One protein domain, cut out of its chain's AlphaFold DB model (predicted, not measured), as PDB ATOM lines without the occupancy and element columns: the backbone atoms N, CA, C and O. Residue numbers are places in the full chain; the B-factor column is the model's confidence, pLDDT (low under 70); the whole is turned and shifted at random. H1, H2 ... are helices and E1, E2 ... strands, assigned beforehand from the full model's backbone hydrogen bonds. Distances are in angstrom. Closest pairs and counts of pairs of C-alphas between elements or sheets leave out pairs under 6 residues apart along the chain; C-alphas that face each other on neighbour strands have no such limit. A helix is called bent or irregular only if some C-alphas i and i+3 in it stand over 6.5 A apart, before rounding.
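AT A GLANCE: This is residues 2 to 79 of the 79 residues of an uncharacterized protein of Clostridium sp. CAG:609 (UniProt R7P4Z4). A small twisted sheet of two strand hairpins side by side has one helix over each face: H1 slants over one face and H2 crosses the other, both over the inner strand E1. The third helix, H3, packs on H2, off the sheet, and runs away as an arm whose end, residues 74 to 79, sticks out. The printed part has 78 residues, with three named helices and four named strands in the order H1 E1 E2 H2 E3 E4 H3; the sheet runs E2 E1 E3 E4 and is mixed, and the class is mixed, helices and strands. The whole is compact, with a radius of gyration of the C-alphas of 12.4 A, and its C-alphas span 39 by 29 by 22 A.

IN THESE COORDINATES: H1 is residues 2 to 11, 14.5 A from first to last C-alpha, and its C-alpha 2 is at (186.924, 143.233, 218.884). E1, residues 16 to 21, is the longest strand, at 15.8 A. E2 follows as residues 24 to 26. H2 is residues 31 to 40, 15.0 A long, with C-alpha 31 at (182.108, 154.273, 217.413). It is only just irregular: C-alphas 36 and 39 are 6.6 A apart. E3 is residues 45 to 48 and E4 is residues 54 to 57. H3, residues 65 to 77, is the longest helix, at 18.7 A, and its C-alpha 77 is at (166.912, 156.843, 225.166).

HOW THE PARTS SIT: In the sheet, E2 and E4 are the edge strands, while E1 and E3 are inner strands. E1 and E3 are parallel at 27 degrees, with N 18 and O 46 at 2.8 A and N 46 and O 16 at 2.9 A, within hydrogen-bond range. E1 and E2 form an antiparallel hairpin at 145 degrees, with N 19 and O 26 within range at 2.7 A. E3 and E4 form another antiparallel hairpin, at 163 degrees, with N 47 and O 55 within range at 2.9 A. The pairing of E1 is staggered: its residues 16 to 19 pair with E3 and its residues 19 to 21 with E2. From edge to edge the strands' lines turn by 73 degrees. E2 and E3 are only just apart, with their closest C-alphas 8.3 A from each other. H1 is on the sheet at a height of 9.5 A, over E1 and slantwise to the strands, at 35 degrees to E1 on the local plane. The closest C-alphas of H1 and E1 are those of Lys 9 and Val 17, 6.3 A apart. H2 is on the opposite face at a height of 8.0 A, over E1 and across the strands, at 89 degrees to E1 on the local plane. The closest C-alphas of H2 and E1 are those of Val 16 and Asp 31, 5.3 A apart. H3 is not on the sheet; it touches H2 at a steep tilt of 55 degrees, opposite ways, with the C-alphas of Leu 34 and Tyr 68 closest at 6.8 A. H1 is apart from both H2 and H3. Every O i to N i+4 pair is within hydrogen-bond range in H1 and H3, whereas H2 has 1 of 6, beside 4 of 7 O i to N i+3 pairs.

THE WHOLE: The two C-alphas farthest apart, those of Asp 51 and Cys 78, are 40.1 A from each other. The printed part has no cut and ends at residue 79, the chain's last. The link from E4 to H3, of 7 residues, is short, and the other links are tight. The mean pLDDT of the printed part is 93.1, and residues 78 to 79 are under 70.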
ATOM      1  N   LYS A   2     187.514 142.433 217.785       84.38
ATOM      2  CA  LYS A   2     186.924 143.233 218.884       84.38
ATOM      3  C   LYS A   2     187.958 143.638 219.950       84.38
ATOM      4  O   LYS A   2     188.025 144.804 220.303       84.38
ATOM      5  N   ASN A   3     188.827 142.718 220.379       88.94
ATOM      6  CA  ASN A   3     189.892 143.031 221.349       88.94
ATOM      7  C   ASN A   3     190.869 144.090 220.815       88.94
ATOM      8  O   ASN A   3     191.219 145.018 221.534       88.94
ATOM      9  N   LYS A   4     191.233 143.996 219.526       90.62
ATOM     10  CA  LYS A   4     192.068 144.990 218.835       90.62
ATOM     11  C   LYS A   4     191.398 146.368 218.853       90.62
ATOM     12  O   LYS A   4     192.027 147.334 219.254       90.62
ATOM     13  N   TYR A   5     190.111 146.439 218.514       94.88
ATOM     14  CA  TYR A   5     189.335 147.675 218.640       94.88
ATOM     15  C   TYR A   5     189.401 148.248 220.064       94.88
ATOM     16  O   TYR A   5     189.728 149.417 220.218       94.88
ATOM     17  N   TYR A   6     189.155 147.440 221.101       94.88
ATOM     18  CA  TYR A   6     189.159 147.933 222.484       94.88
ATOM     19  C   TYR A   6     190.538 148.398 222.957       94.88
ATOM     20  O   TYR A   6     190.620 149.372 223.701       94.88
ATOM     21  N   PHE A   7     191.616 147.754 222.499       95.38
ATOM     22  CA  PHE A   7     192.976 148.240 222.721       95.38
ATOM     23  C   PHE A   7     193.153 149.646 222.134       95.38
ATOM     24  O   PHE A   7     193.462 150.586 222.865       95.38
ATOM     25  N   PHE A   8     192.858 149.827 220.843       96.12
ATOM     26  CA  PHE A   8     192.998 151.133 220.194       96.12
ATOM     27  C   PHE A   8     192.018 152.174 220.735       96.12
ATOM     28  O   PHE A   8     192.374 153.340 220.822       96.12
ATOM     29  N   LYS A   9     190.824 151.778 221.177       96.56
ATOM     30  CA  LYS A   9     189.855 152.679 221.814       96.56
ATOM     31  C   LYS A   9     190.374 153.236 223.141       96.56
ATOM     32  O   LYS A   9     190.097 154.390 223.454       96.56
ATOM     33  N   LYS A  10     191.140 152.447 223.910       96.12
ATOM     34  CA  LYS A  10     191.800 152.924 225.137       96.12
ATOM     35  C   LYS A  10     192.893 153.952 224.841       96.12
ATOM     36  O   LYS A  10     193.024 154.908 225.601       96.12
ATOM     37  N   VAL A  11     193.636 153.763 223.749       96.31
ATOM     38  CA  VAL A  11     194.690 154.685 223.296       96.31
ATOM     39  C   VAL A  11     194.082 155.966 222.706       96.31
ATOM     40  O   VAL A  11     194.460 157.067 223.086       96.31
ATOM     41  N   TYR A  12     193.075 155.831 221.844       96.56
ATOM     42  CA  TYR A  12     192.443 156.918 221.097       96.56
ATOM     43  C   TYR A  12     191.018 157.201 221.601       96.56
ATOM     44  O   TYR A  12     190.021 156.967 220.914       96.56
ATOM     45  N   LYS A  13     190.913 157.703 222.837       94.75
ATOM     46  CA  LYS A  13     189.632 157.864 223.554       94.75
ATOM     47  C   LYS A  13     188.603 158.715 222.798       94.75
ATOM     48  O   LYS A  13     187.434 158.337 222.725       94.75
ATOM     49  N   GLU A  14     189.038 159.820 222.202       95.69
ATOM     50  CA  GLU A  14     188.168 160.799 221.524       95.69
ATOM     51  C   GLU A  14     188.247 160.729 219.993       95.69
ATOM     52  O   GLU A  14     187.937 161.696 219.300       95.69
ATOM     53  N   TYR A  15     188.672 159.581 219.466       98.19
ATOM     54  CA  TYR A  15     188.676 159.299 218.036       98.19
ATOM     55  C   TYR A  15     187.693 158.173 217.747       98.19
ATOM     56  O   TYR A  15     187.575 157.224 218.527       98.19
ATOM     57  N   VAL A  16     187.046 158.220 216.589       98.00
ATOM     58  CA  VAL A  16     186.351 157.049 216.050       98.00
ATOM     59  C   VAL A  16     187.401 156.031 215.604       98.00
ATOM     60  O   VAL A  16     188.195 156.311 214.708       98.00
ATOM     61  N   VAL A  17     187.422 154.844 216.213       98.06
ATOM     62  CA  VAL A  17     188.354 153.780 215.811       98.06
ATOM     63  C   VAL A  17     187.727 152.937 214.708       98.06
ATOM     64  O   VAL A  17     186.705 152.280 214.915       98.06
ATOM     65  N   ILE A  18     188.351 152.906 213.536       97.38
ATOM     66  CA  ILE A  18     187.888 152.171 212.359       97.38
ATOM     67  C   ILE A  18     188.859 151.036 212.061       97.38
ATOM     68  O   ILE A  18     190.047 151.249 211.863       97.38
ATOM     69  N   MET A  19     188.350 149.814 211.970       96.25
ATOM     70  CA  MET A  19     189.114 148.641 211.564       96.25
ATOM     71  C   MET A  19     188.977 148.435 210.052       96.25
ATOM     72  O   MET A  19     187.861 148.261 209.554       96.25
ATOM     73  N   LYS A  20     190.098 148.403 209.328       94.56
ATOM     74  CA  LYS A  20     190.155 148.014 207.913       94.56
ATOM     75  C   LYS A  20     190.394 146.508 207.816       94.56
ATOM     76  O   LYS A  20     191.435 146.002 208.224       94.56
ATOM     77  N   ILE A  21     189.414 145.777 207.290       88.19
ATOM     78  CA  ILE A  21     189.421 144.315 207.175       88.19
ATOM     79  C   ILE A  21     189.140 143.950 205.725       88.19
ATOM     80  O   ILE A  21     188.027 144.171 205.252       88.19
ATOM     81  N   LYS A  22     190.123 143.374 205.020       87.31
ATOM     82  CA  LYS A  22     189.969 142.949 203.613       87.31
ATOM     83  C   LYS A  22     189.346 144.054 202.733       87.31
ATOM     84  O   LYS A  22     188.387 143.818 202.007       87.31
ATOM     85  N   GLY A  23     189.821 145.291 202.893       86.25
ATOM     86  CA  GLY A  23     189.320 146.469 202.168       86.25
ATOM     87  C   GLY A  23     188.022 147.092 202.702       86.25
ATOM     88  O   GLY A  23     187.678 148.191 202.287       86.25
ATOM     89  N   LYS A  24     187.322 146.457 203.652       90.75
ATOM     90  CA  LYS A  24     186.101 146.998 204.269       90.75
ATOM     91  C   LYS A  24     186.413 147.738 205.567       90.75
ATOM     92  O   LYS A  24     187.228 147.275 206.363       90.75
ATOM     93  N   TYR A  25     185.715 148.842 205.813       93.62
ATOM     94  CA  TYR A  25     185.829 149.628 207.041       93.62
ATOM     95  C   TYR A  25     184.716 149.262 208.020       93.62
ATOM     96  O   TYR A  25     183.540 149.225 207.656       93.62
ATOM     97  N   LYS A  26     185.078 148.974 209.270       94.25
ATOM     98  CA  LYS A  26     184.123 148.618 210.322       94.25
ATOM     99  C   LYS A  26     184.553 149.187 211.663       94.25
ATOM    100  O   LYS A  26     185.716 149.081 212.027       94.25
ATOM    101  N   SER A  27     183.604 149.697 212.434       95.69
ATOM    102  CA  SER A  27     183.825 150.073 213.830       95.69
ATOM    103  C   SER A  27     182.963 149.236 214.788       95.69
ATOM    104  O   SER A  27     182.140 148.418 214.359       95.69
ATOM    105  N   TYR A  28     183.198 149.389 216.088       95.12
ATOM    106  CA  TYR A  28     182.569 148.638 217.175       95.12
ATOM    107  C   TYR A  28     182.171 149.593 218.314       95.12
ATOM    108  O   TYR A  28     182.461 150.782 218.246       95.12
ATOM    109  N   GLY A  29     181.486 149.087 219.346       93.69
ATOM    110  CA  GLY A  29     181.048 149.905 220.483       93.69
ATOM    111  C   GLY A  29     180.206 151.110 220.049       93.69
ATOM    112  O   GLY A  29     179.441 151.018 219.088       93.69
ATOM    113  N   HIS A  30     180.392 152.243 220.729       93.12
ATOM    114  CA  HIS A  30     179.755 153.514 220.365       93.12
ATOM    115  C   HIS A  30     180.242 154.050 219.012       93.12
ATOM    116  O   HIS A  30     179.464 154.623 218.250       93.12
ATOM    117  N   ASP A  31     181.505 153.796 218.661       96.50
ATOM    118  CA  ASP A  31     182.108 154.273 217.413       96.50
ATOM    119  C   ASP A  31     181.416 153.687 216.165       96.50
ATOM    120  O   ASP A  31     181.416 154.315 215.104       96.50
ATOM    121  N   LYS A  32     180.752 152.523 216.289       95.38
ATOM    122  CA  LYS A  32     179.915 151.936 215.225       95.38
ATOM    123  C   LYS A  32     178.853 152.917 214.725       95.38
ATOM    124  O   LYS A  32     178.572 152.940 213.531       95.38
ATOM    125  N   GLU A  33     178.261 153.701 215.617       94.19
ATOM    126  CA  GLU A  33     177.248 154.688 215.247       94.19
ATOM    127  C   GLU A  33     177.860 156.039 214.869       94.19
ATOM    128  O   GLU A  33     177.240 156.803 214.130       94.19
ATOM    129  N   LEU A  34     179.064 156.338 215.369       96.19
ATOM    130  CA  LEU A  34     179.761 157.598 215.113       96.19
ATOM    131  C   LEU A  34     180.464 157.630 213.753       96.19
ATOM    132  O   LEU A  34     180.644 158.707 213.194       96.19
ATOM    133  N   ILE A  35     180.795 156.468 213.180       96.06
ATOM    134  CA  ILE A  35     181.476 156.356 211.878       96.06
ATOM    135  C   ILE A  35     180.767 157.134 210.755       96.06
ATOM    136  O   ILE A  35     181.420 157.660 209.859       96.06
ATOM    137  N   LYS A  36     179.435 157.275 210.826       95.25
ATOM    138  CA  LYS A  36     178.632 158.027 209.847       95.25
ATOM    139  C   LYS A  36     178.936 159.530 209.826       95.25
ATOM    140  O   LYS A  36     178.642 160.170 208.821       95.25
ATOM    141  N   TYR A  37     179.484 160.084 210.912       96.12
ATOM    142  CA  TYR A  37     179.810 161.508 211.038       96.12
ATOM    143  C   TYR A  37     181.175 161.861 210.450       96.12
ATOM    144  O   TYR A  37     181.433 163.029 210.209       96.12
ATOM    145  N   ILE A  38     182.023 160.879 210.130       94.88
ATOM    146  CA  ILE A  38     183.344 161.143 209.536       94.88
ATOM    147  C   ILE A  38     183.237 161.942 208.235       94.88
ATOM    148  O   ILE A  38     184.064 162.809 207.980       94.88
ATOM    149  N   LYS A  39     182.182 161.709 207.446       94.44
ATOM    150  CA  LYS A  39     181.918 162.440 206.197       94.44
ATOM    151  C   LYS A  39     181.737 163.954 206.384       94.44
ATOM    152  O   LYS A  39     181.831 164.689 205.411       94.44
ATOM    153  N   ASN A  40     181.446 164.401 207.607       95.25
ATOM    154  CA  ASN A  40     181.304 165.816 207.938       95.25
ATOM    155  C   ASN A  40     182.671 166.502 208.109       95.25
ATOM    156  O   ASN A  40     182.721 167.723 208.196       95.25
ATOM    157  N   ASN A  41     183.768 165.733 208.147       94.62
ATOM    158  CA  ASN A  41     185.142 166.211 208.325       94.62
ATOM    159  C   ASN A  41     185.363 167.034 209.607       94.62
ATOM    160  O   ASN A  41     186.249 167.883 209.645       94.62
ATOM    161  N   ASP A  42     184.582 166.766 210.657       96.62
ATOM    162  CA  ASP A  42     184.570 167.511 211.924       96.62
ATOM    163  C   ASP A  42     184.771 166.626 213.167       96.62
ATOM    164  O   ASP A  42     184.527 167.027 214.309       96.62
ATOM    165  N   ILE A  43     185.215 165.390 212.947       97.31
ATOM    166  CA  ILE A  43     185.487 164.409 213.987       97.31
ATOM    167  C   ILE A  43     186.824 163.726 213.728       97.31
ATOM    168  O   ILE A  43     187.147 163.335 212.606       97.31
ATOM    169  N   ASN A  44     187.585 163.538 214.798       98.19
ATOM    170  CA  ASN A  44     188.829 162.789 214.760       98.19
ATOM    171  C   ASN A  44     188.558 161.290 214.571       98.19
ATOM    172  O   ASN A  44     187.670 160.713 215.209       98.19
ATOM    173  N   TYR A  45     189.357 160.622 213.742       98.25
ATOM    174  CA  TYR A  45     189.262 159.176 213.566       98.25
ATOM    175  C   TYR A  45     190.616 158.537 213.283       98.25
ATOM    176  O   TYR A  45     191.552 159.174 212.805       98.25
ATOM    177  N   VAL A  46     190.723 157.253 213.607       98.12
ATOM    178  CA  VAL A  46     191.885 156.439 213.261       98.12
ATOM    179  C   VAL A  46     191.440 155.248 212.435       98.12
ATOM    180  O   VAL A  46     190.414 154.632 212.722       98.12
ATOM    181  N   ILE A  47     192.223 154.905 211.420       97.25
ATOM    182  CA  ILE A  47     192.059 153.675 210.652       97.25
ATOM    183  C   ILE A  47     193.176 152.727 211.059       97.25
ATOM    184  O   ILE A  47     194.351 153.054 210.935       97.25
ATOM    185  N   VAL A  48     192.798 151.545 211.529       96.50
ATOM    186  CA  VAL A  48     193.711 150.479 211.927       96.50
ATOM    187  C   VAL A  48     193.545 149.311 210.966       96.50
ATOM    188  O   VAL A  48     192.453 148.742 210.858       96.50
ATOM    189  N   ASP A  49     194.611 148.932 210.271       92.50
ATOM    190  CA  ASP A  49     194.588 147.802 209.340       92.50
ATOM    191  C   ASP A  49     194.831 146.441 210.023       92.50
ATOM    192  O   ASP A  49     194.874 146.324 211.256       92.50
ATOM    193  N   SER A  50     194.927 145.368 209.230       86.62
ATOM    194  CA  SER A  50     195.235 144.021 209.730       86.62
ATOM    195  C   SER A  50     196.598 143.954 210.415       86.62
ATOM    196  O   SER A  50     196.706 143.305 211.457       86.62
ATOM    197  N   ASP A  51     197.566 144.724 209.926       89.75
ATOM    198  CA  ASP A  51     198.986 144.653 210.277       89.75
ATOM    199  C   ASP A  51     199.357 145.634 211.399       89.75
ATOM    200  O   ASP A  51     200.527 145.855 211.682       89.75
ATOM    201  N   PHE A  52     198.346 146.207 212.069       87.81
ATOM    202  CA  PHE A  52     198.504 147.178 213.163       87.81
ATOM    203  C   PHE A  52     199.070 148.531 212.723       87.81
ATOM    204  O   PHE A  52     199.403 149.347 213.583       87.81
ATOM    205  N   LYS A  53     199.089 148.833 211.422       93.50
ATOM    206  CA  LYS A  53     199.370 150.192 210.967       93.50
ATOM    207  C   LYS A  53     198.179 151.076 211.300       93.50
ATOM    208  O   LYS A  53     197.019 150.690 211.116       93.50
ATOM    209  N   VAL A  54     198.489 152.260 211.813       96.25
ATOM    210  CA  VAL A  54     197.504 153.253 212.231       96.25
ATOM    211  C   VAL A  54     197.654 154.483 211.352       96.25
ATOM    212  O   VAL A  54     198.712 155.103 211.320       96.25
ATOM    213  N   SER A  55     196.579 154.850 210.665       97.12
ATOM    214  CA  SER A  55     196.448 156.146 210.008       97.12
ATOM    215  C   SER A  55     195.595 157.042 210.890       97.12
ATOM    216  O   SER A  55     194.448 156.705 211.187       97.12
ATOM    217  N   VAL A  56     196.162 158.163 211.326       97.38
ATOM    218  CA  VAL A  56     195.483 159.137 212.181       97.38
ATOM    219  C   VAL A  56     194.959 160.267 211.312       97.38
ATOM    220  O   VAL A  56     195.713 160.849 210.536       97.38
ATOM    221  N   VAL A  57     193.673 160.577 211.451       97.06
ATOM    222  CA  VAL A  57     193.061 161.752 210.838       97.06
ATOM    223  C   VAL A  57     192.540 162.640 211.950       97.06
ATOM    224  O   VAL A  57     191.626 162.278 212.696       97.06
ATOM    225  N   GLN A  58     193.170 163.802 212.062       96.44
ATOM    226  CA  GLN A  58     192.828 164.827 213.027       96.44
ATOM    227  C   GLN A  58     192.243 166.022 212.283       96.44
ATOM    228  O   GLN A  58     192.778 166.445 211.258       96.44
ATOM    229  N   VAL A  59     191.131 166.548 212.784       94.31
ATOM    230  CA  VAL A  59     190.531 167.758 212.228       94.31
ATOM    231  C   VAL A  59     191.273 168.994 212.727       94.31
ATOM    232  O   VAL A  59     191.735 169.040 213.865       94.31
ATOM    233  N   ASN A  60     191.356 170.021 211.880       89.94
ATOM    234  CA  ASN A  60     192.051 171.277 212.194       89.94
ATOM    235  C   ASN A  60     191.216 172.241 213.065       89.94
ATOM    236  O   ASN A  60     191.592 173.393 213.251       89.94
ATOM    237  N   HIS A  61     190.062 171.796 213.559       89.62
ATOM    238  CA  HIS A  61     189.116 172.585 214.346       89.62
ATOM    239  C   HIS A  61     188.562 171.753 215.516       89.62
ATOM    240  O   HIS A  61     189.150 170.747 215.913       89.62
ATOM    241  N   ILE A  62     187.441 172.176 216.106       93.38
ATOM    242  CA  ILE A  62     186.818 171.500 217.250       93.38
ATOM    243  C   ILE A  62     186.392 170.073 216.870       93.38
ATOM    244  O   ILE A  62     185.543 169.878 216.006       93.38
ATOM    245  N   ASN A  63     186.936 169.078 217.575       96.38
ATOM    246  CA  ASN A  63     186.549 167.677 217.430       96.38
ATOM    247  C   ASN A  63     185.148 167.425 218.021       96.38
ATOM    248  O   ASN A  63     184.970 167.387 219.242       96.38
ATOM    249  N   ASN A  64     184.161 167.162 217.166       97.19
ATOM    250  CA  ASN A  64     182.768 166.948 217.568       97.19
ATOM    251  C   ASN A  64     182.462 165.533 218.102       97.19
ATOM    252  O   ASN A  64     181.295 165.198 218.317       97.19
ATOM    253  N   TYR A  65     183.475 164.703 218.386       97.56
ATOM    254  CA  TYR A  65     183.294 163.339 218.909       97.56
ATOM    255  C   TYR A  65     182.318 163.265 220.099       97.56
ATOM    256  O   TYR A  65     181.342 162.513 220.060       97.56
ATOM    257  N   LYS A  66     182.538 164.072 221.150       96.56
ATOM    258  CA  LYS A  66     181.684 164.063 222.355       96.56
ATOM    259  C   LYS A  66     180.262 164.523 222.058       96.56
ATOM    260  O   LYS A  66     179.314 163.922 222.557       96.56
ATOM    261  N   LYS A  67     180.116 165.554 221.222       96.56
ATOM    262  CA  LYS A  67     178.815 166.075 220.789       96.56
ATOM    263  C   LYS A  67     177.993 164.967 220.137       96.56
ATOM    264  O   LYS A  67     176.866 164.716 220.553       96.56
ATOM    265  N   TYR A  68     178.575 164.252 219.177       97.25
ATOM    266  CA  TYR A  68     177.882 163.163 218.492       97.25
ATOM    267  C   TYR A  68     177.602 161.959 219.396       97.25
ATOM    268  O   TYR A  68     176.540 161.348 219.274       97.25
ATOM    269  N   LEU A  69     178.502 161.647 220.334       95.94
ATOM    270  CA  LEU A  69     178.268 160.605 221.334       95.94
ATOM    271  C   LEU A  69     177.036 160.917 222.197       95.94
ATOM    272  O   LEU A  69     176.175 160.055 222.367       95.94
ATOM    273  N   ILE A  70     176.924 162.155 222.690       95.50
ATOM    274  CA  ILE A  70     175.777 162.615 223.486       95.50
ATOM    275  C   ILE A  70     174.499 162.600 222.643       95.50
ATOM    276  O   ILE A  70     173.485 162.068 223.087       95.50
ATOM    277  N   MET A  71     174.545 163.122 221.414       95.06
ATOM    278  CA  MET A  71     173.387 163.130 220.511       95.06
ATOM    279  C   MET A  71     172.842 161.721 220.254       95.06
ATOM    280  O   MET A  71     171.632 161.510 220.339       95.06
ATOM    281  N   ASN A  72     173.714 160.749 219.964       93.75
ATOM    282  CA  ASN A  72     173.292 159.362 219.774       93.75
ATOM    283  C   ASN A  72     172.745 158.748 221.073       93.75
ATOM    284  O   ASN A  72     171.743 158.042 221.029       93.75
ATOM    285  N   TRP A  73     173.358 159.035 222.228       92.00
ATOM    286  CA  TRP A  73     172.873 158.537 223.519       92.00
ATOM    287  C   TRP A  73     171.470 159.053 223.860       92.00
ATOM    288  O   TRP A  73     170.621 158.265 224.267       92.00
ATOM    289  N   ILE A  74     171.207 160.347 223.644       92.81
ATOM    290  CA  ILE A  74     169.870 160.938 223.821       92.81
ATOM    291  C   ILE A  74     168.883 160.276 222.858       92.81
ATOM    292  O   ILE A  74     167.821 159.822 223.275       92.81
ATOM    293  N   LYS A  75     169.253 160.153 221.578       88.94
ATOM    294  CA  LYS A  75     168.391 159.546 220.559       88.94
ATOM    295  C   LYS A  75     168.010 158.100 220.893       88.94
ATOM    296  O   LYS A  75     166.867 157.731 220.681       88.94
ATOM    297  N   ASN A  76     168.934 157.310 221.436       82.12
ATOM    298  CA  ASN A  76     168.675 155.920 221.819       82.12
ATOM    299  C   ASN A  76     167.871 155.777 223.128       82.12
ATOM    300  O   ASN A  76     167.423 154.677 223.423       82.12
ATOM    301  N   LYS A  77     167.722 156.842 223.932       76.38
ATOM    302  CA  LYS A  77     166.912 156.843 225.166       76.38
ATOM    303  C   LYS A  77     165.490 157.369 224.980       76.38
ATOM    304  O   LYS A  77     164.640 157.096 225.818       76.38
ATOM    305  N   CYS A  78     165.261 158.178 223.951       58.50
ATOM    306  CA  CYS A  78     163.968 158.808 223.675       58.50
ATOM    307  C   CYS A  78     163.128 158.044 222.632       58.50
ATOM    308  O   CYS A  78     162.136 158.585 222.152       58.50
ATOM    309  N   ILE A  79     163.543 156.827 222.270       51.81
ATOM    310  CA  ILE A  79     162.831 155.864 221.414       51.81
ATOM    311  C   ILE A  79     162.606 154.614 222.258       51.81
ATOM    312  O   ILE A  79     161.500 154.048 222.173       51.81
TER     313      ILE A  79